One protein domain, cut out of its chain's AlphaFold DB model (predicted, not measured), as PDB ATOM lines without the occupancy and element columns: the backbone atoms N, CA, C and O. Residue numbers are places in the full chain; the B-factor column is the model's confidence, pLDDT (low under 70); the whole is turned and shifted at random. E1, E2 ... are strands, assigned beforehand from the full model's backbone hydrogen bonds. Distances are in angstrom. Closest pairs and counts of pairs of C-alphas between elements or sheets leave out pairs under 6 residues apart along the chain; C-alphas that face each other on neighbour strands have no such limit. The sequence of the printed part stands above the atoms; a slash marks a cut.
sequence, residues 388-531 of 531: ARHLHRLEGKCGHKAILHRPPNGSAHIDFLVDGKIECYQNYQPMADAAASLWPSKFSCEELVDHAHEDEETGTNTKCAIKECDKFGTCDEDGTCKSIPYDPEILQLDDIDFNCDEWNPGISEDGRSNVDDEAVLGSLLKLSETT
ATOM      1  N   ALA A 388     145.719 122.011 142.805       67.19
ATOM      2  CA  ALA A 388     145.332 120.669 142.375       67.19
ATOM      3  C   ALA A 388     145.191 120.614 140.840       67.19
ATOM      4  O   ALA A 388     144.099 120.773 140.291       67.19
ATOM      5  N   ARG A 389     146.323 120.406 140.150       77.69
ATOM      6  CA  ARG A 389     146.373 120.161 138.700       77.69
ATOM      7  C   ARG A 389     145.468 118.983 138.341       77.69
ATOM      8  O   ARG A 389     145.391 118.011 139.098       77.69
ATOM      9  N   HIS A 390     144.828 119.051 137.180       84.31
ATOM     10  CA  HIS A 390     144.078 117.920 136.652       84.31
ATOM     11  C   HIS A 390     145.013 116.713 136.395       84.31
ATOM     12  O   HIS A 390     146.202 116.890 136.121       84.31
ATOM     13  N   LEU A 391     144.499 115.480 136.494       86.38
ATOM     14  CA  LEU A 391     145.257 114.249 136.226       86.38
ATOM     15  C   LEU A 391     144.574 113.412 135.141       86.38
ATOM     16  O   LEU A 391     143.534 112.797 135.393       86.38
ATOM     17  N   HIS A 392     145.199 113.321 133.966       86.81
ATOM     18  CA  HIS A 392     144.685 112.505 132.867       86.81
ATOM     19  C   HIS A 392     144.920 111.011 133.105       86.81
ATOM     20  O   HIS A 392     145.903 110.607 133.737       86.81
ATOM     21  N   ARG A 393     144.050 110.178 132.525       86.75
ATOM     22  CA  ARG A 393     144.164 108.709 132.476       86.75
ATOM     23  C   ARG A 393     143.880 108.229 131.054       86.75
ATOM     24  O   ARG A 393     142.966 108.750 130.420       86.75
ATOM     25  N   LEU A 394     144.564 107.175 130.594       84.62
ATOM     26  CA  LEU A 394     144.275 106.545 129.286       84.62
ATOM     27  C   LEU A 394     142.830 106.035 129.164       84.62
ATOM     28  O   LEU A 394     142.317 105.895 128.062       84.62
ATOM     29  N   GLU A 395     142.166 105.793 130.296       79.69
ATOM     30  CA  GLU A 395     140.761 105.380 130.378       79.69
ATOM     31  C   GLU A 395     139.753 106.456 129.915       79.69
ATOM     32  O   GLU A 395     138.554 106.203 129.958       79.69
ATOM     33  N   GLY A 396     140.188 107.675 129.566       76.44
ATOM     34  CA  GLY A 396     139.313 108.743 129.051       76.44
ATOM     35  C   GLY A 396     138.349 109.371 130.070       76.44
ATOM     36  O   GLY A 396     137.613 110.289 129.723       76.44
ATOM     37  N   LYS A 397     138.385 108.948 131.346       77.38
ATOM     38  CA  LYS A 397     137.517 109.388 132.474       77.38
ATOM     39  C   LYS A 397     137.653 110.869 132.889       77.38
ATOM     40  O   LYS A 397     137.327 111.238 134.015       77.38
ATOM     41  N   CYS A 398     138.204 111.698 132.016       78.06
ATOM     42  CA  CYS A 398     138.466 113.119 132.198       78.06
ATOM     43  C   CYS A 398     137.927 113.981 131.043       78.06
ATOM     44  O   CYS A 398     138.175 115.178 131.041       78.06
ATOM     45  N   GLY A 399     137.253 113.390 130.047       80.56
ATOM     46  CA  GLY A 399     136.852 114.068 128.805       80.56
ATOM     47  C   GLY A 399     138.008 114.233 127.808       80.56
ATOM     48  O   GLY A 399     137.826 114.050 126.604       80.56
ATOM     49  N   HIS A 400     139.222 114.491 128.301       86.38
ATOM     50  CA  HIS A 400     140.427 114.641 127.484       86.38
ATOM     51  C   HIS A 400     140.814 113.352 126.755       86.38
ATOM     52  O   HIS A 400     140.780 112.246 127.306       86.38
ATOM     53  N   LYS A 401     141.241 113.503 125.499       88.62
ATOM     54  CA  LYS A 401     141.544 112.380 124.607       88.62
ATOM     55  C   LYS A 401     143.048 112.129 124.530       88.62
ATOM     56  O   LYS A 401     143.794 112.987 124.060       88.62
ATOM     57  N   ALA A 402     143.471 110.933 124.938       91.50
ATOM     58  CA  ALA A 402     144.837 110.453 124.749       91.50
ATOM     59  C   ALA A 402     145.142 110.221 123.256       91.50
ATOM     60  O   ALA A 402     144.312 109.687 122.513       91.50
ATOM     61  N   ILE A 403     146.339 110.613 122.829       91.62
ATOM     62  CA  ILE A 403     146.801 110.626 121.434       91.62
ATOM     63  C   ILE A 403     148.280 110.216 121.365       91.62
ATOM     64  O   ILE A 403     149.020 110.389 122.330       91.62
ATOM     65  N   LEU A 404     148.723 109.657 120.235       91.81
ATOM     66  CA  LEU A 404     150.105 109.196 120.050       91.81
ATOM     67  C   LEU A 404     150.909 110.188 119.192       91.81
ATOM     68  O   LEU A 404     150.615 110.350 118.006       91.81
ATOM     69  N   HIS A 405     151.945 110.803 119.767       91.31
ATOM     70  CA  HIS A 405     152.857 111.735 119.089       91.31
ATOM     71  C   HIS A 405     154.212 111.072 118.821       91.31
ATOM     72  O   HIS A 405     154.814 110.481 119.721       91.31
ATOM     73  N   ARG A 406     154.722 111.161 117.586       92.19
ATOM     74  CA  ARG A 406     156.010 110.584 117.156       92.19
ATOM     75  C   ARG A 406     156.921 111.659 116.538       92.19
ATOM     76  O   ARG A 406     157.100 111.674 115.320       92.19
ATOM     77  N   PRO A 407     157.517 112.556 117.345       90.25
ATOM     78  CA  PRO A 407     158.331 113.664 116.843       90.25
ATOM     79  C   PRO A 407     159.537 113.172 116.012       90.25
ATOM     80  O   PRO A 407     160.156 112.172 116.384       90.25
ATOM     81  N   PRO A 408     159.959 113.881 114.940       87.81
ATOM     82  CA  PRO A 408     160.918 113.377 113.942       87.81
ATOM     83  C   PRO A 408     162.296 112.933 114.456       87.81
ATOM     84  O   PRO A 408     163.022 112.255 113.733       87.81
ATOM     85  N   ASN A 409     162.677 113.342 115.670       89.75
ATOM     86  CA  ASN A 409     163.956 113.017 116.306       89.75
ATOM     87  C   ASN A 409     163.785 112.367 117.699       89.75
ATOM     88  O   ASN A 409     164.726 112.388 118.489       89.75
ATOM     89  N   GLY A 410     162.601 111.837 118.029       88.62
ATOM     90  CA  GLY A 410     162.292 111.273 119.348       88.62
ATOM     91  C   GLY A 410     161.536 109.944 119.298       88.62
ATOM     92  O   GLY A 410     161.186 109.436 118.233       88.62
ATOM     93  N   SER A 411     161.294 109.368 120.475       90.06
ATOM     94  CA  SER A 411     160.404 108.217 120.647       90.06
ATOM     95  C   SER A 411     158.935 108.625 120.500       90.06
ATOM     96  O   SER A 411     158.568 109.769 120.783       90.06
ATOM     97  N   ALA A 412     158.085 107.671 120.116       90.62
ATOM     98  CA  ALA A 412     156.646 107.844 120.263       90.62
ATOM     99  C   ALA A 412     156.284 107.984 121.756       90.62
ATOM    100  O   ALA A 412     156.898 107.331 122.603       90.62
ATOM    101  N   HIS A 413     155.326 108.848 122.075       92.12
ATOM    102  CA  HIS A 413     154.842 109.089 123.434       92.12
ATOM    103  C   HIS A 413     153.362 109.496 123.424       92.12
ATOM    104  O   HIS A 413     152.786 109.733 122.361       92.12
ATOM    105  N   ILE A 414     152.739 109.485 124.606       92.44
ATOM    106  CA  ILE A 414     151.307 109.752 124.763       92.44
ATOM    107  C   ILE A 414     151.104 111.185 125.237       92.44
ATOM    108  O   ILE A 414     151.557 111.546 126.325       92.44
ATOM    109  N   ASP A 415     150.360 111.928 124.428       94.19
ATOM    110  CA  ASP A 415     149.943 113.305 124.658       94.19
ATOM    111  C   ASP A 415     148.426 113.366 124.905       94.19
ATOM    112  O   ASP A 415     147.714 112.371 124.719       94.19
ATOM    113  N   PHE A 416     147.911 114.528 125.320       93.81
ATOM    114  CA  PHE A 416     146.480 114.715 125.596       93.81
ATOM    115  C   PHE A 416     145.899 115.933 124.876       93.81
ATOM    116  O   PHE A 416     146.445 117.033 124.941       93.81
ATOM    117  N   LEU A 417     144.762 115.732 124.208       91.94
ATOM    118  CA  LEU A 417     143.949 116.789 123.607       91.94
ATOM    119  C   LEU A 417     143.041 117.416 124.678       91.94
ATOM    120  O   LEU A 417     142.168 116.735 125.221       91.94
ATOM    121  N   VAL A 418     143.250 118.708 124.949       92.00
ATOM    122  CA  VAL A 418     142.590 119.510 125.992       92.00
ATOM    123  C   VAL A 418     142.217 120.875 125.403       92.00
ATOM    124  O   VAL A 418     143.096 121.611 124.966       92.00
ATOM    125  N   ASP A 419     140.926 121.215 125.346       89.12
ATOM    126  CA  ASP A 419     140.397 122.521 124.891       89.12
ATOM    127  C   ASP A 419     141.061 123.111 123.634       89.12
ATOM    128  O   ASP A 419     141.559 124.244 123.622       89.12
ATOM    129  N   GLY A 420     141.097 122.314 122.561       89.19
ATOM    130  CA  GLY A 420     141.666 122.721 121.270       89.19
ATOM    131  C   GLY A 420     143.192 122.886 121.273       89.19
ATOM    132  O   GLY A 420     143.752 123.470 120.343       89.19
ATOM    133  N   LYS A 421     143.878 122.362 122.294       93.50
ATOM    134  CA  LYS A 421     145.339 122.350 122.440       93.50
ATOM    135  C   LYS A 421     145.825 120.932 122.731       93.50
ATOM    136  O   LYS A 421     145.062 120.088 123.197       93.50
ATOM    137  N   ILE A 422     147.102 120.677 122.476       93.75
ATOM    138  CA  ILE A 422     147.766 119.433 122.867       93.75
ATOM    139  C   ILE A 422     148.712 119.719 124.026       93.75
ATOM    140  O   ILE A 422     149.579 120.586 123.922       93.75
ATOM    141  N   GLU A 423     148.546 118.969 125.111       95.25
ATOM    142  CA  GLU A 423     149.533 118.857 126.178       95.25
ATOM    143  C   GLU A 423     150.553 117.791 125.773       95.25
ATOM    144  O   GLU A 423     150.252 116.595 125.784       95.25
ATOM    145  N   CYS A 424     151.739 118.249 125.373       94.94
ATOM    146  CA  CYS A 424     152.839 117.413 124.922       94.94
ATOM    147  C   CYS A 424     153.715 116.983 126.103       94.94
ATOM    148  O   CYS A 424     154.230 117.815 126.859       94.94
ATOM    149  N   TYR A 425     153.890 115.671 126.248       94.31
ATOM    150  CA  TYR A 425     154.600 115.016 127.346       94.31
ATOM    151  C   TYR A 425     155.968 114.477 126.908       94.31
ATOM    152  O   TYR A 425     156.446 113.453 127.410       94.31
ATOM    153  N   GLN A 426     156.640 115.155 125.972       92.88
ATOM    154  CA  GLN A 426     157.942 114.713 125.487       92.88
ATOM    155  C   GLN A 426     158.953 114.602 126.639       92.88
ATOM    156  O   GLN A 426     159.184 115.543 127.404       92.88
ATOM    157  N   ASN A 427     159.607 113.441 126.736       89.56
ATOM    158  CA  ASN A 427     160.533 113.057 127.811       89.56
ATOM    159  C   ASN A 427     159.885 112.810 129.194       89.56
ATOM    160  O   ASN A 427     160.610 112.501 130.140       89.56
ATOM    161  N   TYR A 428     158.556 112.886 129.335       89.81
ATOM    162  CA  TYR A 428     157.873 112.411 130.539       89.81
ATOM    163  C   TYR A 428     157.922 110.879 130.601       89.81
ATOM    164  O   TYR A 428     157.558 110.192 129.647       89.81
ATOM    165  N   GLN A 429     158.350 110.337 131.740       83.50
ATOM    166  CA  GLN A 429     158.254 108.910 132.035       83.50
ATOM    167  C   GLN A 429     157.206 108.722 133.142       83.50
ATOM    168  O   GLN A 429     157.460 109.146 134.274       83.50
ATOM    169  N   PRO A 430     156.027 108.131 132.854       80.31
ATOM    170  CA  PRO A 430     155.052 107.825 133.894       80.31
ATOM    171  C   PRO A 430     155.647 106.805 134.873       80.31
ATOM    172  O   PRO A 430     156.373 105.892 134.477       80.31
ATOM    173  N   MET A 431     155.352 106.962 136.166       73.81
ATOM    174  CA  MET A 431     155.931 106.111 137.210       73.81
ATOM    175  C   MET A 431     155.387 104.678 137.099       73.81
ATOM    176  O   MET A 431     154.194 104.446 137.289       73.81
ATOM    177  N   ALA A 432     156.270 103.726 136.785       58.03
ATOM    178  CA  ALA A 432     155.901 102.372 136.361       58.03
ATOM    179  C   ALA A 432     155.186 101.521 137.432       58.03
ATOM    180  O   ALA A 432     154.466 100.589 137.084       58.03
ATOM    181  N   ASP A 433     155.357 101.844 138.716       62.22
ATOM    182  CA  ASP A 433     154.844 101.040 139.836       62.22
ATOM    183  C   ASP A 433     153.349 101.271 140.144       62.22
ATOM    184  O   ASP A 433     152.779 100.613 141.018       62.22
ATOM    185  N   ALA A 434     152.687 102.205 139.449       52.47
ATOM    186  CA  ALA A 434     151.271 102.507 139.645       52.47
ATOM    187  C   ALA A 434     150.380 101.785 138.620       52.47
ATOM    188  O   ALA A 434     150.481 102.013 137.417       52.47
ATOM    189  N   ALA A 435     149.393 101.018 139.102       49.97
ATOM    190  CA  ALA A 435     148.355 100.370 138.280       49.97
ATOM    191  C   ALA A 435     147.366 101.348 137.593       49.97
ATOM    192  O   ALA A 435     146.348 100.936 137.044       49.97
ATOM    193  N   ALA A 436     147.666 102.646 137.626       59.78
ATOM    194  CA  ALA A 436     147.096 103.667 136.768       59.78
ATOM    195  C   ALA A 436     148.242 104.587 136.335       59.78
ATOM    196  O   ALA A 436     148.741 105.380 137.136       59.78
ATOM    197  N   SER A 437     148.655 104.490 135.071       80.38
ATOM    198  CA  SER A 437     149.485 105.526 134.460       80.38
ATOM    199  C   SER A 437     148.700 106.842 134.489       80.38
ATOM    200  O   SER A 437     147.528 106.882 134.102       80.38
ATOM    201  N   LEU A 438     149.329 107.892 135.008       85.50
ATOM    202  CA  LEU A 438     148.712 109.184 135.298       85.50
ATOM    203  C   LEU A 438     149.609 110.287 134.747       85.50
ATOM    204  O   LEU A 438     150.823 110.238 134.937       85.50
ATOM    205  N   TRP A 439     149.005 111.279 134.096       90.38
ATOM    206  CA  TRP A 439     149.721 112.407 133.503       90.38
ATOM    207  C   TRP A 439     149.261 113.718 134.154       90.38
ATOM    208  O   TRP A 439     148.055 113.970 134.214       90.38
ATOM    209  N   PRO A 440     150.186 114.549 134.668       89.56
ATOM    210  CA  PRO A 440     149.848 115.817 135.300       89.56
ATOM    211  C   PRO A 440     149.498 116.851 134.232       89.56
ATOM    212  O   PRO A 440     150.379 117.293 133.492       89.56
ATOM    213  N   SER A 441     148.226 117.228 134.136       89.06
ATOM    214  CA  SER A 441     147.775 118.270 133.210       89.06
ATOM    215  C   SER A 441     148.415 119.611 133.542       89.06
ATOM    216  O   SER A 441     148.772 119.872 134.699       89.06
ATOM    217  N   LYS A 442     148.543 120.496 132.551       89.25
ATOM    218  CA  LYS A 442     148.911 121.880 132.829       89.25
ATOM    219  C   LYS A 442     147.787 122.601 133.552       89.25
ATOM    220  O   LYS A 442     148.067 123.265 134.553       89.25
ATOM    221  N   PHE A 443     146.570 122.422 133.044       85.31
ATOM    222  CA  PHE A 443     145.349 123.082 133.486       85.31
ATOM    223  C   PHE A 443     144.826 122.515 134.813       85.31
ATOM    224  O   PHE A 443     144.959 121.330 135.143       85.31
ATOM    225  N   SER A 444     144.217 123.390 135.603       83.19
ATOM    226  CA  SER A 444     143.417 123.029 136.769       83.19
ATOM    227  C   SER A 444     142.010 122.589 136.360       83.19
ATOM    228  O   SER A 444     141.490 122.970 135.314       83.19
ATOM    229  N   CYS A 445     141.333 121.853 137.240       73.44
ATOM    230  CA  CYS A 445     139.926 121.484 137.051       73.44
ATOM    231  C   CYS A 445     138.944 122.677 137.144       73.44
ATOM    232  O   CYS A 445     137.739 122.460 137.064       73.44
ATOM    233  N   GLU A 446     139.434 123.902 137.374       73.12
ATOM    234  CA  GLU A 446     138.634 125.137 137.421       73.12
ATOM    235  C   GLU A 446     138.785 125.977 136.139       73.12
ATOM    236  O   GLU A 446     137.873 126.717 135.788       73.12
ATOM    237  N   GLU A 447     139.896 125.827 135.408       75.50
ATOM    238  CA  GLU A 447     140.090 126.412 134.070       75.50
ATOM    239  C   GLU A 447     139.356 125.616 132.978       75.50
ATOM    240  O   GLU A 447     138.937 126.185 131.973       75.50
ATOM    241  N   LEU A 448     139.153 124.314 133.205       75.12
ATOM    242  CA  LEU A 448     138.441 123.373 132.330       75.12
ATOM    243  C   LEU A 448     136.912 123.481 132.506       75.12
ATOM    244  O   LEU A 448     136.235 122.508 132.841       75.12
ATOM    245  N   VAL A 449     136.379 124.695 132.335       62.44
ATOM    246  CA  VAL A 449     134.994 125.076 132.688       62.44
ATOM    247  C   VAL A 449     133.933 124.216 131.985       62.44
ATOM    248  O   VAL A 449     132.896 123.926 132.581       62.44
ATOM    249  N   ASP A 450     134.207 123.772 130.757       58.25
ATOM    250  CA  ASP A 450     133.225 123.102 129.895       58.25
ATOM    251  C   ASP A 450     133.174 121.563 130.066       58.25
ATOM    252  O   ASP A 450     132.247 120.924 129.570       58.25
ATOM    253  N   HIS A 451     134.098 120.945 130.822       54.94
ATOM    254  CA  HIS A 451     134.158 119.478 131.032       54.94
ATOM    255  C   HIS A 451     133.355 118.983 132.241       54.94
ATOM    256  O   HIS A 451     133.679 117.978 132.882       54.94
ATOM    257  N   ALA A 452     132.270 119.685 132.565       53.78
ATOM    258  CA  ALA A 452     131.282 119.237 133.536       53.78
ATOM    259  C   ALA A 452     130.409 118.117 132.937       53.78
ATOM    260  O   ALA A 452     129.257 118.336 132.572       53.78
ATOM    261  N   HIS A 453     130.958 116.903 132.851       51.66
ATOM    262  CA  HIS A 453     130.173 115.707 132.556       51.66
ATOM    263  C   HIS A 453     129.145 115.468 133.676       51.66
ATOM    264  O   HIS A 453     129.471 114.952 134.751       51.66
ATOM    265  N   GLU A 454     127.898 115.865 133.419       48.00
ATOM    266  CA  GLU A 454     126.738 115.421 134.186       48.00
ATOM    267  C   GLU A 454     126.457 113.957 133.818       48.00
ATOM    268  O   GLU A 454     125.810 113.659 132.815       48.00
ATOM    269  N   ASP A 455     126.981 113.028 134.622       49.53
ATOM    270  CA  ASP A 455     126.648 111.604 134.532       49.53
ATOM    271  C   ASP A 455     125.167 111.409 134.924       49.53
ATOM    272  O   ASP A 455     124.861 111.142 136.093       49.53
ATOM    273  N   GLU A 456     124.242 111.562 133.962       54.47
ATOM    274  CA  GLU A 456     122.776 111.542 134.162       54.47
ATOM    275  C   GLU A 456     122.290 110.342 134.996       54.47
ATOM    276  O   GLU A 456     121.365 110.468 135.797       54.47
ATOM    277  N   GLU A 457     122.937 109.181 134.850       53.62
ATOM    278  CA  GLU A 457     122.586 107.938 135.550       53.62
ATOM    279  C   GLU A 457     122.966 107.941 137.051       53.62
ATOM    280  O   GLU A 457     122.464 107.122 137.823       53.62
ATOM    281  N   THR A 458     123.818 108.873 137.501       52.62
ATOM    282  CA  THR A 458     124.275 108.962 138.904       52.62
ATOM    283  C   THR A 458     123.954 110.288 139.592       52.62
ATOM    284  O   THR A 458     123.868 110.326 140.821       52.62
ATOM    285  N   GLY A 459     123.803 111.383 138.838       46.25
ATOM    286  CA  GLY A 459     123.599 112.728 139.387       46.25
ATOM    287  C   GLY A 459     124.780 113.264 140.209       46.25
ATOM    288  O   GLY A 459     124.653 114.295 140.873       46.25
ATOM    289  N   THR A 460     125.932 112.586 140.200       45.44
ATOM    290  CA  THR A 460     127.168 113.099 140.791       45.44
ATOM    291  C   THR A 460     128.033 113.711 139.705       45.44
ATOM    292  O   THR A 460     128.533 112.983 138.859       45.44
ATOM    293  N   ASN A 461     128.287 115.022 139.772       46.91
ATOM    294  CA  ASN A 461     129.324 115.644 138.943       46.91
ATOM    295  C   ASN A 461     130.662 114.961 139.238       46.91
ATOM    296  O   ASN A 461     131.254 115.181 140.305       46.91
ATOM    297  N   THR A 462     131.143 114.152 138.294       49.91
ATOM    298  CA  THR A 462     132.384 113.378 138.398       49.91
ATOM    299  C   THR A 462     133.585 114.306 138.208       49.91
ATOM    300  O   THR A 462     134.319 114.254 137.227       49.91
ATOM    301  N   LYS A 463     133.785 115.202 139.186       55.56
ATOM    302  CA  LYS A 463     134.864 116.199 139.248       55.56
ATOM    303  C   LYS A 463     136.243 115.534 139.281       55.56
ATOM    304  O   LYS A 463     136.823 115.377 140.359       55.56
ATOM    305  N   CYS A 464     136.755 115.169 138.106       53.41
ATOM    306  CA  CYS A 464     138.161 114.890 137.797       53.41
ATOM    307  C   CYS A 464     138.939 114.166 138.917       53.41
ATOM    308  O   CYS A 464     140.034 114.572 139.295       53.41
ATOM    309  N   ALA A 465     138.320 113.128 139.490       49.62
ATOM    310  CA  ALA A 465     138.832 112.277 140.568       49.62
ATOM    311  C   ALA A 465     139.608 112.974 141.723       49.62
ATOM    312  O   ALA A 465     140.532 112.373 142.277       49.62
ATOM    313  N   ILE A 466     139.230 114.192 142.157       52.50
ATOM    314  CA  ILE A 466     139.921 114.900 143.264       52.50
ATOM    315  C   ILE A 466     139.559 114.310 144.646       52.50
ATOM    316  O   ILE A 466     138.893 114.928 145.476       52.50
ATOM    317  N   LYS A 467     140.016 113.077 144.889       53.16
ATOM    318  CA  LYS A 467     140.119 112.416 146.204       53.16
ATOM    319  C   LYS A 467     141.423 111.619 146.377       53.16
ATOM    320  O   LYS A 467     141.598 110.982 147.408       53.16
ATOM    321  N   GLU A 468     142.328 111.629 145.391       55.38
ATOM    322  CA  GLU A 468     143.565 110.825 145.423       55.38
ATOM    323  C   GLU A 468     144.863 111.633 145.619       55.38
ATOM    324  O   GLU A 468     145.927 111.025 145.696       55.38
ATOM    325  N   CYS A 469     144.810 112.966 145.778       52.56
ATOM    326  CA  CYS A 469     145.996 113.782 146.107       52.56
ATOM    327  C   CYS A 469     146.731 113.257 147.354       52.56
ATOM    328  O   CYS A 469     147.958 113.150 147.348       52.56
ATOM    329  N   ASP A 470     145.971 112.832 148.369       54.19
ATOM    330  CA  ASP A 470     146.442 112.232 149.622       54.19
ATOM    331  C   ASP A 470     147.355 111.001 149.407       54.19
ATOM    332  O   ASP A 470     148.165 110.676 150.272       54.19
ATOM    333  N   LYS A 471     147.261 110.313 148.255       57.41
ATOM    334  CA  LYS A 471     148.081 109.131 147.923       57.41
ATOM    335  C   LYS A 471     149.416 109.459 147.253       57.41
ATOM    336  O   LYS A 471     150.307 108.616 147.272       57.41
ATOM    337  N   PHE A 472     149.564 110.638 146.648       57.47
ATOM    338  CA  PHE A 472     150.737 110.969 145.824       57.47
ATOM    339  C   PHE A 472     151.886 111.637 146.591       57.47
ATOM    340  O   PHE A 472     152.913 111.949 145.993       57.47
ATOM    341  N   GLY A 473     151.752 111.832 147.909       51.69
ATOM    342  CA  GLY A 473     152.861 112.224 148.795       51.69
ATOM    343  C   GLY A 473     153.487 113.598 148.511       51.69
ATOM    344  O   GLY A 473     154.548 113.920 149.047       51.69
ATOM    345  N   THR A 474     152.859 114.413 147.660       52.78
ATOM    346  CA  THR A 474     153.341 115.753 147.312       52.78
ATOM    347  C   THR A 474     152.991 116.790 148.371       52.78
ATOM    348  O   THR A 474     153.741 117.744 148.521       52.78
ATOM    349  N   CYS A 475     151.905 116.612 149.124       58.38
ATOM    350  CA  CYS A 475     151.556 117.491 150.239       58.38
ATOM    351  C   CYS A 475     152.485 117.221 151.435       58.38
ATOM    352  O   CYS A 475     152.435 116.130 152.001       58.38
ATOM    353  N   ASP A 476     153.307 118.195 151.829       66.00
ATOM    354  CA  ASP A 476     153.942 118.195 153.154       66.00
ATOM    355  C   ASP A 476     152.910 118.498 154.263       66.00
ATOM    356  O   ASP A 476     151.794 118.952 153.991       66.00
ATOM    357  N   GLU A 477     153.264 118.241 155.530       75.31
ATOM    358  CA  GLU A 477     152.359 118.377 156.692       75.31
ATOM    359  C   GLU A 477     151.817 119.807 156.914       75.31
ATOM    360  O   GLU A 477     150.803 120.001 157.585       75.31
ATOM    361  N   ASP A 478     152.460 120.824 156.335       75.25
ATOM    362  CA  ASP A 478     152.010 122.222 156.341       75.25
ATOM    363  C   ASP A 478     150.855 122.503 155.348       75.25
ATOM    364  O   ASP A 478     150.130 123.504 155.476       75.25
ATOM    365  N   GLY A 479     150.641 121.591 154.394       66.75
ATOM    366  CA  GLY A 479     149.730 121.717 153.258       66.75
ATOM    367  C   GLY A 479     150.396 122.221 151.972       66.75
ATOM    368  O   GLY A 479     149.687 122.537 151.016       66.75
ATOM    369  N   THR A 480     151.727 122.315 151.921       64.75
ATOM    370  CA  THR A 480     152.464 122.705 150.716       64.75
ATOM    371  C   THR A 480     152.533 121.527 149.749       64.75
ATOM    372  O   THR A 480     153.267 120.562 149.949       64.75
ATOM    373  N   CYS A 481     151.761 121.607 148.665       64.50
ATOM    374  CA  CYS A 481     151.845 120.674 147.545       64.50
ATOM    375  C   CYS A 481     153.164 120.892 146.781       64.50
ATOM    376  O   CYS A 481     153.274 121.843 146.004       64.50
ATOM    377  N   LYS A 482     154.159 120.013 146.975       66.88
ATOM    378  CA  LYS A 482     155.393 119.970 146.172       66.88
ATOM    379  C   LYS A 482     155.038 119.995 144.687       66.88
ATOM    380  O   LYS A 482     154.279 119.149 144.211       66.88
ATOM    381  N   SER A 483     155.613 120.946 143.954       65.81
ATOM    382  CA  SER A 483     155.415 121.074 142.512       65.81
ATOM    383  C   SER A 483     155.847 119.794 141.802       65.81
ATOM    384  O   SER A 483     157.007 119.388 141.911       65.81
ATOM    385  N   ILE A 484     154.927 119.183 141.054       70.19
ATOM    386  CA  ILE A 484     155.236 118.046 140.182       70.19
ATOM    387  C   ILE A 484     156.349 118.501 139.216       70.19
ATOM    388  O   ILE A 484     156.190 119.550 138.591       70.19
ATOM    389  N   PRO A 485     157.479 117.775 139.091       77.38
ATOM    390  CA  PRO A 485     158.693 118.272 138.431       77.38
ATOM    391  C   PRO A 485     158.609 118.303 136.893       77.38
ATOM    392  O   PRO A 485     159.635 118.362 136.220       77.38
ATOM    393  N   TYR A 486     157.399 118.237 136.338       85.50
ATOM    394  CA  TYR A 486     157.127 118.247 134.911       85.50
ATOM    395  C   TYR A 486     155.973 119.206 134.607       85.50
ATOM    396  O   TYR A 486     154.970 119.247 135.324       85.50
ATOM    397  N   ASP A 487     156.128 119.967 133.532       89.31
ATOM    398  CA  ASP A 487     155.152 120.923 133.028       89.31
ATOM    399  C   ASP A 487     155.056 120.720 131.507       89.31
ATOM    400  O   ASP A 487     156.047 120.983 130.825       89.31
ATOM    401  N   PRO A 488     153.936 120.193 130.971       93.44
ATOM    402  CA  PRO A 488     153.862 119.809 129.564       93.44
ATOM    403  C   PRO A 488     153.906 121.029 128.640       93.44
ATOM    404  O   PRO A 488     153.476 122.134 129.001       93.44
ATOM    405  N   GLU A 489     154.429 120.832 127.432       94.88
ATOM    406  CA  GLU A 489     154.445 121.858 126.389       94.88
ATOM    407  C   GLU A 489     153.047 121.979 125.764       94.88
ATOM    408  O   GLU A 489     152.393 120.973 125.511       94.88
ATOM    409  N   ILE A 490     152.560 123.207 125.547       95.50
ATOM    410  CA  ILE A 490     151.207 123.447 125.019       95.50
ATOM    411  C   ILE A 490     151.288 123.838 123.550       95.50
ATOM    412  O   ILE A 490     151.651 124.968 123.216       95.50
ATOM    413  N   LEU A 491     150.890 122.915 122.682       94.62
ATOM    414  CA  LEU A 491     150.812 123.120 121.240       94.62
ATOM    415  C   LEU A 491     149.381 123.534 120.861       94.62
ATOM    416  O   LEU A 491     148.415 122.951 121.354       94.62
ATOM    417  N   GLN A 492     149.219 124.535 119.993       94.88
ATOM    418  CA  GLN A 492     147.900 124.880 119.438       94.88
ATOM    419  C   GLN A 492     147.575 123.930 118.279       94.88
ATOM    420  O   GLN A 492     148.465 123.635 117.481       94.88
ATOM    421  N   LEU A 493     146.318 123.491 118.129       91.31
ATOM    422  CA  LEU A 493     145.948 122.610 117.010       91.31
ATOM    423  C   LEU A 493     146.179 123.262 115.631       91.31
ATOM    424  O   LEU A 493     146.571 122.570 114.697       91.31
ATOM    425  N   ASP A 494     146.014 124.584 115.515       90.44
ATOM    426  CA  ASP A 494     146.228 125.329 114.261       90.44
ATOM    427  C   ASP A 494     147.703 125.392 113.811       90.44
ATOM    428  O   ASP A 494     147.982 125.575 112.622       90.44
ATOM    429  N   ASP A 495     148.654 125.228 114.737       90.19
ATOM    430  CA  ASP A 495     150.094 125.200 114.437       90.19
ATOM    431  C   ASP A 495     150.569 123.796 113.983       90.19
ATOM    432  O   ASP A 495     151.709 123.635 113.532       90.19
ATOM    433  N   ILE A 496     149.707 122.773 114.067       89.44
ATOM    434  CA  ILE A 496     150.042 121.366 113.813       89.44
ATOM    435  C   ILE A 496     149.693 120.942 112.379       89.44
ATOM    436  O   ILE A 496     148.542 120.944 111.945       89.44
ATOM    437  N   ASP A 497     150.698 120.477 111.631       87.75
ATOM    438  CA  ASP A 497     150.479 119.840 110.330       87.75
ATOM    439  C   ASP A 497     150.142 118.351 110.487       87.75
ATOM    440  O   ASP A 497     151.021 117.498 110.391       87.75
ATOM    441  N   PHE A 498     148.858 118.013 110.619       84.50
ATOM    442  CA  PHE A 498     148.372 116.619 110.639       84.50
ATOM    443  C   PHE A 498     148.711 115.795 109.374       84.50
ATOM    444  O   PHE A 498     148.445 114.594 109.326       84.50
ATOM    445  N   ASN A 499     149.302 116.417 108.343       82.88
ATOM    446  CA  ASN A 499     149.818 115.753 107.143       82.88
ATOM    447  C   ASN A 499     151.307 115.356 107.257       82.88
ATOM    448  O   ASN A 499     151.886 114.934 106.252       82.88
ATOM    449  N   CYS A 500     151.953 115.525 108.417       82.88
ATOM    450  CA  CYS A 500     153.280 114.971 108.687       82.88
ATOM    451  C   CYS A 500     153.194 113.571 109.321       82.88
ATOM    452  O   CYS A 500     152.249 113.237 110.036       82.88
ATOM    453  N   ASP A 501     154.237 112.765 109.105       82.38
ATOM    454  CA  ASP A 501     154.349 111.387 109.612       82.38
ATOM    455  C   ASP A 501     154.486 111.300 111.156       82.38
ATOM    456  O   ASP A 501     154.605 110.213 111.719       82.38
ATOM    457  N   GLU A 502     154.505 112.450 111.837       86.06
ATOM    458  CA  GLU A 502     154.734 112.619 113.278       86.06
ATOM    459  C   GLU A 502     153.425 112.607 114.097       86.06
ATOM    460  O   GLU A 502     153.415 112.106 115.221       86.06
ATOM    461  N   TRP A 503     152.316 113.094 113.522       85.31
ATOM    462  CA  TRP A 503     150.970 113.071 114.135       85.31
ATOM    463  C   TRP A 503     150.034 112.034 113.505       85.31
ATOM    464  O   TRP A 503     149.024 111.651 114.096       85.31
ATOM    465  N   ASN A 504     150.376 111.548 112.313       80.69
ATOM    466  CA  ASN A 504     149.764 110.377 111.699       80.69
ATOM    467  C   ASN A 504     150.874 109.357 111.399       80.69
ATOM    468  O   ASN A 504     151.252 109.207 110.234       80.69
ATOM    469  N   PRO A 505     151.435 108.686 112.430       69.31
ATOM    470  CA  PRO A 505     152.419 107.630 112.228       69.31
ATOM    471  C   PRO A 505     151.814 106.586 111.291       69.31
ATOM    472  O   PRO A 505     150.786 105.968 111.587       69.31
ATOM    473  N   GLY A 506     152.411 106.474 110.105       60.31
ATOM    474  CA  GLY A 506     151.816 105.756 108.991       60.31
ATOM    475  C   GLY A 506     151.634 104.279 109.311       60.31
ATOM    476  O   GLY A 506     152.594 103.516 109.248       60.31
ATOM    477  N   ILE A 507     150.388 103.872 109.576       54.47
ATOM    478  CA  ILE A 507     149.965 102.478 109.419       54.47
ATOM    479  C   ILE A 507     150.106 102.188 107.925       54.47
ATOM    480  O   ILE A 507     149.246 102.570 107.129       54.47
ATOM    481  N   SER A 508     151.247 101.624 107.538       51.56
ATOM    482  CA  SER A 508     151.570 101.360 106.144       51.56
ATOM    483  C   SER A 508     150.589 100.339 105.569       51.56
ATOM    484  O   SER A 508     150.224  99.367 106.229       51.56
ATOM    485  N   GLU A 509     150.143 100.554 104.328       51.44
ATOM    486  CA  GLU A 509     149.105  99.725 103.687       51.44
ATOM    487  C   GLU A 509     149.519  98.249 103.506       51.44
ATOM    488  O   GLU A 509     148.684  97.395 103.214       51.44
ATOM    489  N   ASP A 510     150.803  97.931 103.698       52.25
ATOM    490  CA  ASP A 510     151.346  96.572 103.707       52.25
ATOM    491  C   ASP A 510     151.175  95.830 105.050       52.25
ATOM    492  O   ASP A 510     151.473  94.635 105.123       52.25
ATOM    493  N   GLY A 511     150.685  96.509 106.094       47.91
ATOM    494  CA  GLY A 511     150.399  95.937 107.411       47.91
ATOM    495  C   GLY A 511     151.641  95.503 108.192       47.91
ATOM    496  O   GLY A 511     151.551  94.580 108.999       47.91
ATOM    497  N   ARG A 512     152.812  96.104 107.926       45.75
ATOM    498  CA  ARG A 512     154.104  95.698 108.511       45.75
ATOM    499  C   ARG A 512     154.771  96.812 109.314       45.75
ATOM    500  O   ARG A 512     155.766  97.401 108.888       45.75
ATOM    501  N   SER A 513     154.278  97.037 110.529       47.34
ATOM    502  CA  SER A 513     155.011  97.784 111.556       47.34
ATOM    503  C   SER A 513     156.329  97.068 111.891       47.34
ATOM    504  O   SER A 513     156.342  96.047 112.570       47.34
ATOM    505  N   ASN A 514     157.457  97.602 111.413       42.88
ATOM    506  CA  ASN A 514     158.817  97.092 111.683       42.88
ATOM    507  C   ASN A 514     159.349  97.500 113.082       42.88
ATOM    508  O   ASN A 514     160.542  97.748 113.250       42.88
ATOM    509  N   VAL A 515     158.454  97.654 114.057       45.81
ATOM    510  CA  VAL A 515     158.714  98.138 115.422       45.81
ATOM    511  C   VAL A 515     157.714  97.451 116.354       45.81
ATOM    512  O   VAL A 515     156.581  97.200 115.942       45.81
ATOM    513  N   ASP A 516     158.113  97.183 117.596       50.62
ATOM    514  CA  ASP A 516     157.342  96.489 118.643       50.62
ATOM    515  C   ASP A 516     156.147  97.308 119.211       50.62
ATOM    516  O   ASP A 516     155.806  97.222 120.390       50.62
ATOM    517  N   ASP A 517     155.496  98.118 118.367       52.69
ATOM    518  CA  ASP A 517     154.460  99.105 118.719       52.69
ATOM    519  C   ASP A 517     153.092  98.459 119.103       52.69
ATOM    520  O   ASP A 517     152.182  99.153 119.567       52.69
ATOM    521  N   GLU A 518     152.925  97.133 118.957       47.91
ATOM    522  CA  GLU A 518     151.663  96.405 119.233       47.91
ATOM    523  C   GLU A 518     151.208  96.519 120.704       47.91
ATOM    524  O   GLU A 518     150.012  96.534 120.988       47.91
ATOM    525  N   ALA A 519     152.146  96.703 121.640       47.16
ATOM    526  CA  ALA A 519     151.850  96.859 123.067       47.16
ATOM    527  C   ALA A 519     151.150  98.188 123.440       47.16
ATOM    528  O   ALA A 519     150.672  98.324 124.566       47.16
ATOM    529  N   VAL A 520     151.105  99.174 122.534       52.09
ATOM    530  CA  VAL A 520     150.651 100.553 122.829       52.09
ATOM    531  C   VAL A 520     149.337 100.911 122.116       52.09
ATOM    532  O   VAL A 520     148.572 101.751 122.588       52.09
ATOM    533  N   LEU A 521     149.037 100.272 120.984       48.31
ATOM    534  CA  LEU A 521     148.013 100.735 120.033       48.31
ATOM    535  C   LEU A 521     146.570 100.266 120.311       48.31
ATOM    536  O   LEU A 521     145.672 100.593 119.543       48.31
ATOM    537  N   GLY A 522     146.312  99.547 121.409       40.38
ATOM    538  CA  GLY A 522     144.999  98.941 121.686       40.38
ATOM    539  C   GLY A 522     143.823  99.911 121.901       40.38
ATOM    540  O   GLY A 522     142.671  99.485 121.842       40.38
ATOM    541  N   SER A 523     144.072 101.200 122.173       41.78
ATOM    542  CA  SER A 523     143.007 102.207 122.386       41.78
ATOM    543  C   SER A 523     143.372 103.644 121.974       41.78
ATOM    544  O   SER A 523     142.584 104.559 122.203       41.78
ATOM    545  N   LEU A 524     144.549 103.879 121.379       54.66
ATOM    546  CA  LEU A 524     144.983 105.227 120.988       54.66
ATOM    547  C   LEU A 524     144.473 105.585 119.588       54.66
ATOM    548  O   LEU A 524     144.878 105.006 118.582       54.66
ATOM    549  N   LEU A 525     143.570 106.563 119.548       57.69
ATOM    550  CA  LEU A 525     142.896 107.040 118.341       57.69
ATOM    551  C   LEU A 525     143.737 108.075 117.578       57.69
ATOM    552  O   LEU A 525     144.545 108.802 118.162       57.69
ATOM    553  N   LYS A 526     143.496 108.202 116.268       60.75
ATOM    554  CA  LYS A 526     144.188 109.186 115.424       60.75
ATOM    555  C   LYS A 526     143.600 110.589 115.576       60.75
ATOM    556  O   LYS A 526     142.389 110.764 115.699       60.75
ATOM    557  N   LEU A 527     144.462 111.604 115.485       54.78
ATOM    558  CA  LEU A 527     144.060 113.019 115.484       54.78
ATOM    559  C   LEU A 527     143.260 113.417 114.237       54.78
ATOM    560  O   LEU A 527     142.341 114.226 114.333       54.78
ATOM    561  N   SER A 528     143.543 112.789 113.091       49.88
ATOM    562  CA  SER A 528     142.827 112.996 111.822       49.88
ATOM    563  C   SER A 528     141.365 112.519 111.826       49.88
ATOM    564  O   SER A 528     140.706 112.563 110.793       49.88
ATOM    565  N   GLU A 529     140.883 111.994 112.953       56.78
ATOM    566  CA  GLU A 529     139.502 111.543 113.172       56.78
ATOM    567  C   GLU A 529     138.750 112.472 114.148       56.78
ATOM    568  O   GLU A 529     137.621 112.175 114.535       56.78
ATOM    569  N   THR A 530     139.374 113.582 114.568       50.62
ATOM    570  CA  THR A 530     138.835 114.564 115.535       50.62
ATOM    571  C   THR A 530     138.733 115.998 115.015       50.62
ATOM    572  O   THR A 530     138.271 116.864 115.754       50.62
ATOM    573  N   THR A 531     139.137 116.240 113.767       45.91
ATOM    574  CA  THR A 531     139.093 117.537 113.069       45.91
ATOM    575  C   THR A 531     138.314 117.408 111.767       45.91
ATOM    576  O   THR A 531     137.360 118.186 111.570       45.91
TER     577      THR A 531
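This is residues 388 to 531 of the 531 residues of the protein "Hypothetical protein" of Chaetoceros debilis (UniProt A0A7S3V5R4). With little regular structure, this domain is a small sandwich, sheet E1 E5 partly face to face with sheet E2 E3 E4 E6, among long loops; residues 455 to 460 and 506 to 516 stick out. Of 144 printed residues, 29 are in strands E1 to E6; the class is all strand, with no named helix and both sheets antiparallel. The whole is compact, radius of gyration of the C-alphas 16.8 A, spanning 56 by 34 by 29 A.

E1, residues 389 to 392, and E5, 439 to 444, are antiparallel; N 392 and O 439, 2.9 A, are within hydrogen-bond range. E2, 401 to 405, E3, 413 to 418, and E4, 421 to 424, form two hairpins and a meander, each strand antiparallel to the one before; N 403 to O 415 and N 418 to O 421 are 2.9 A. E6, 489 to 492, is antiparallel to E4; N 424 to O 489 is 2.8 A.

E1 begins at C-alpha 389 (146.373, 120.161, 138.700); E6 ends at C-alpha 492 (147.900, 124.880, 119.438).

The printed part has no cut. Links E4 to E5 and E5 to E6 are long. pLDDT is under 70 in 66 residues.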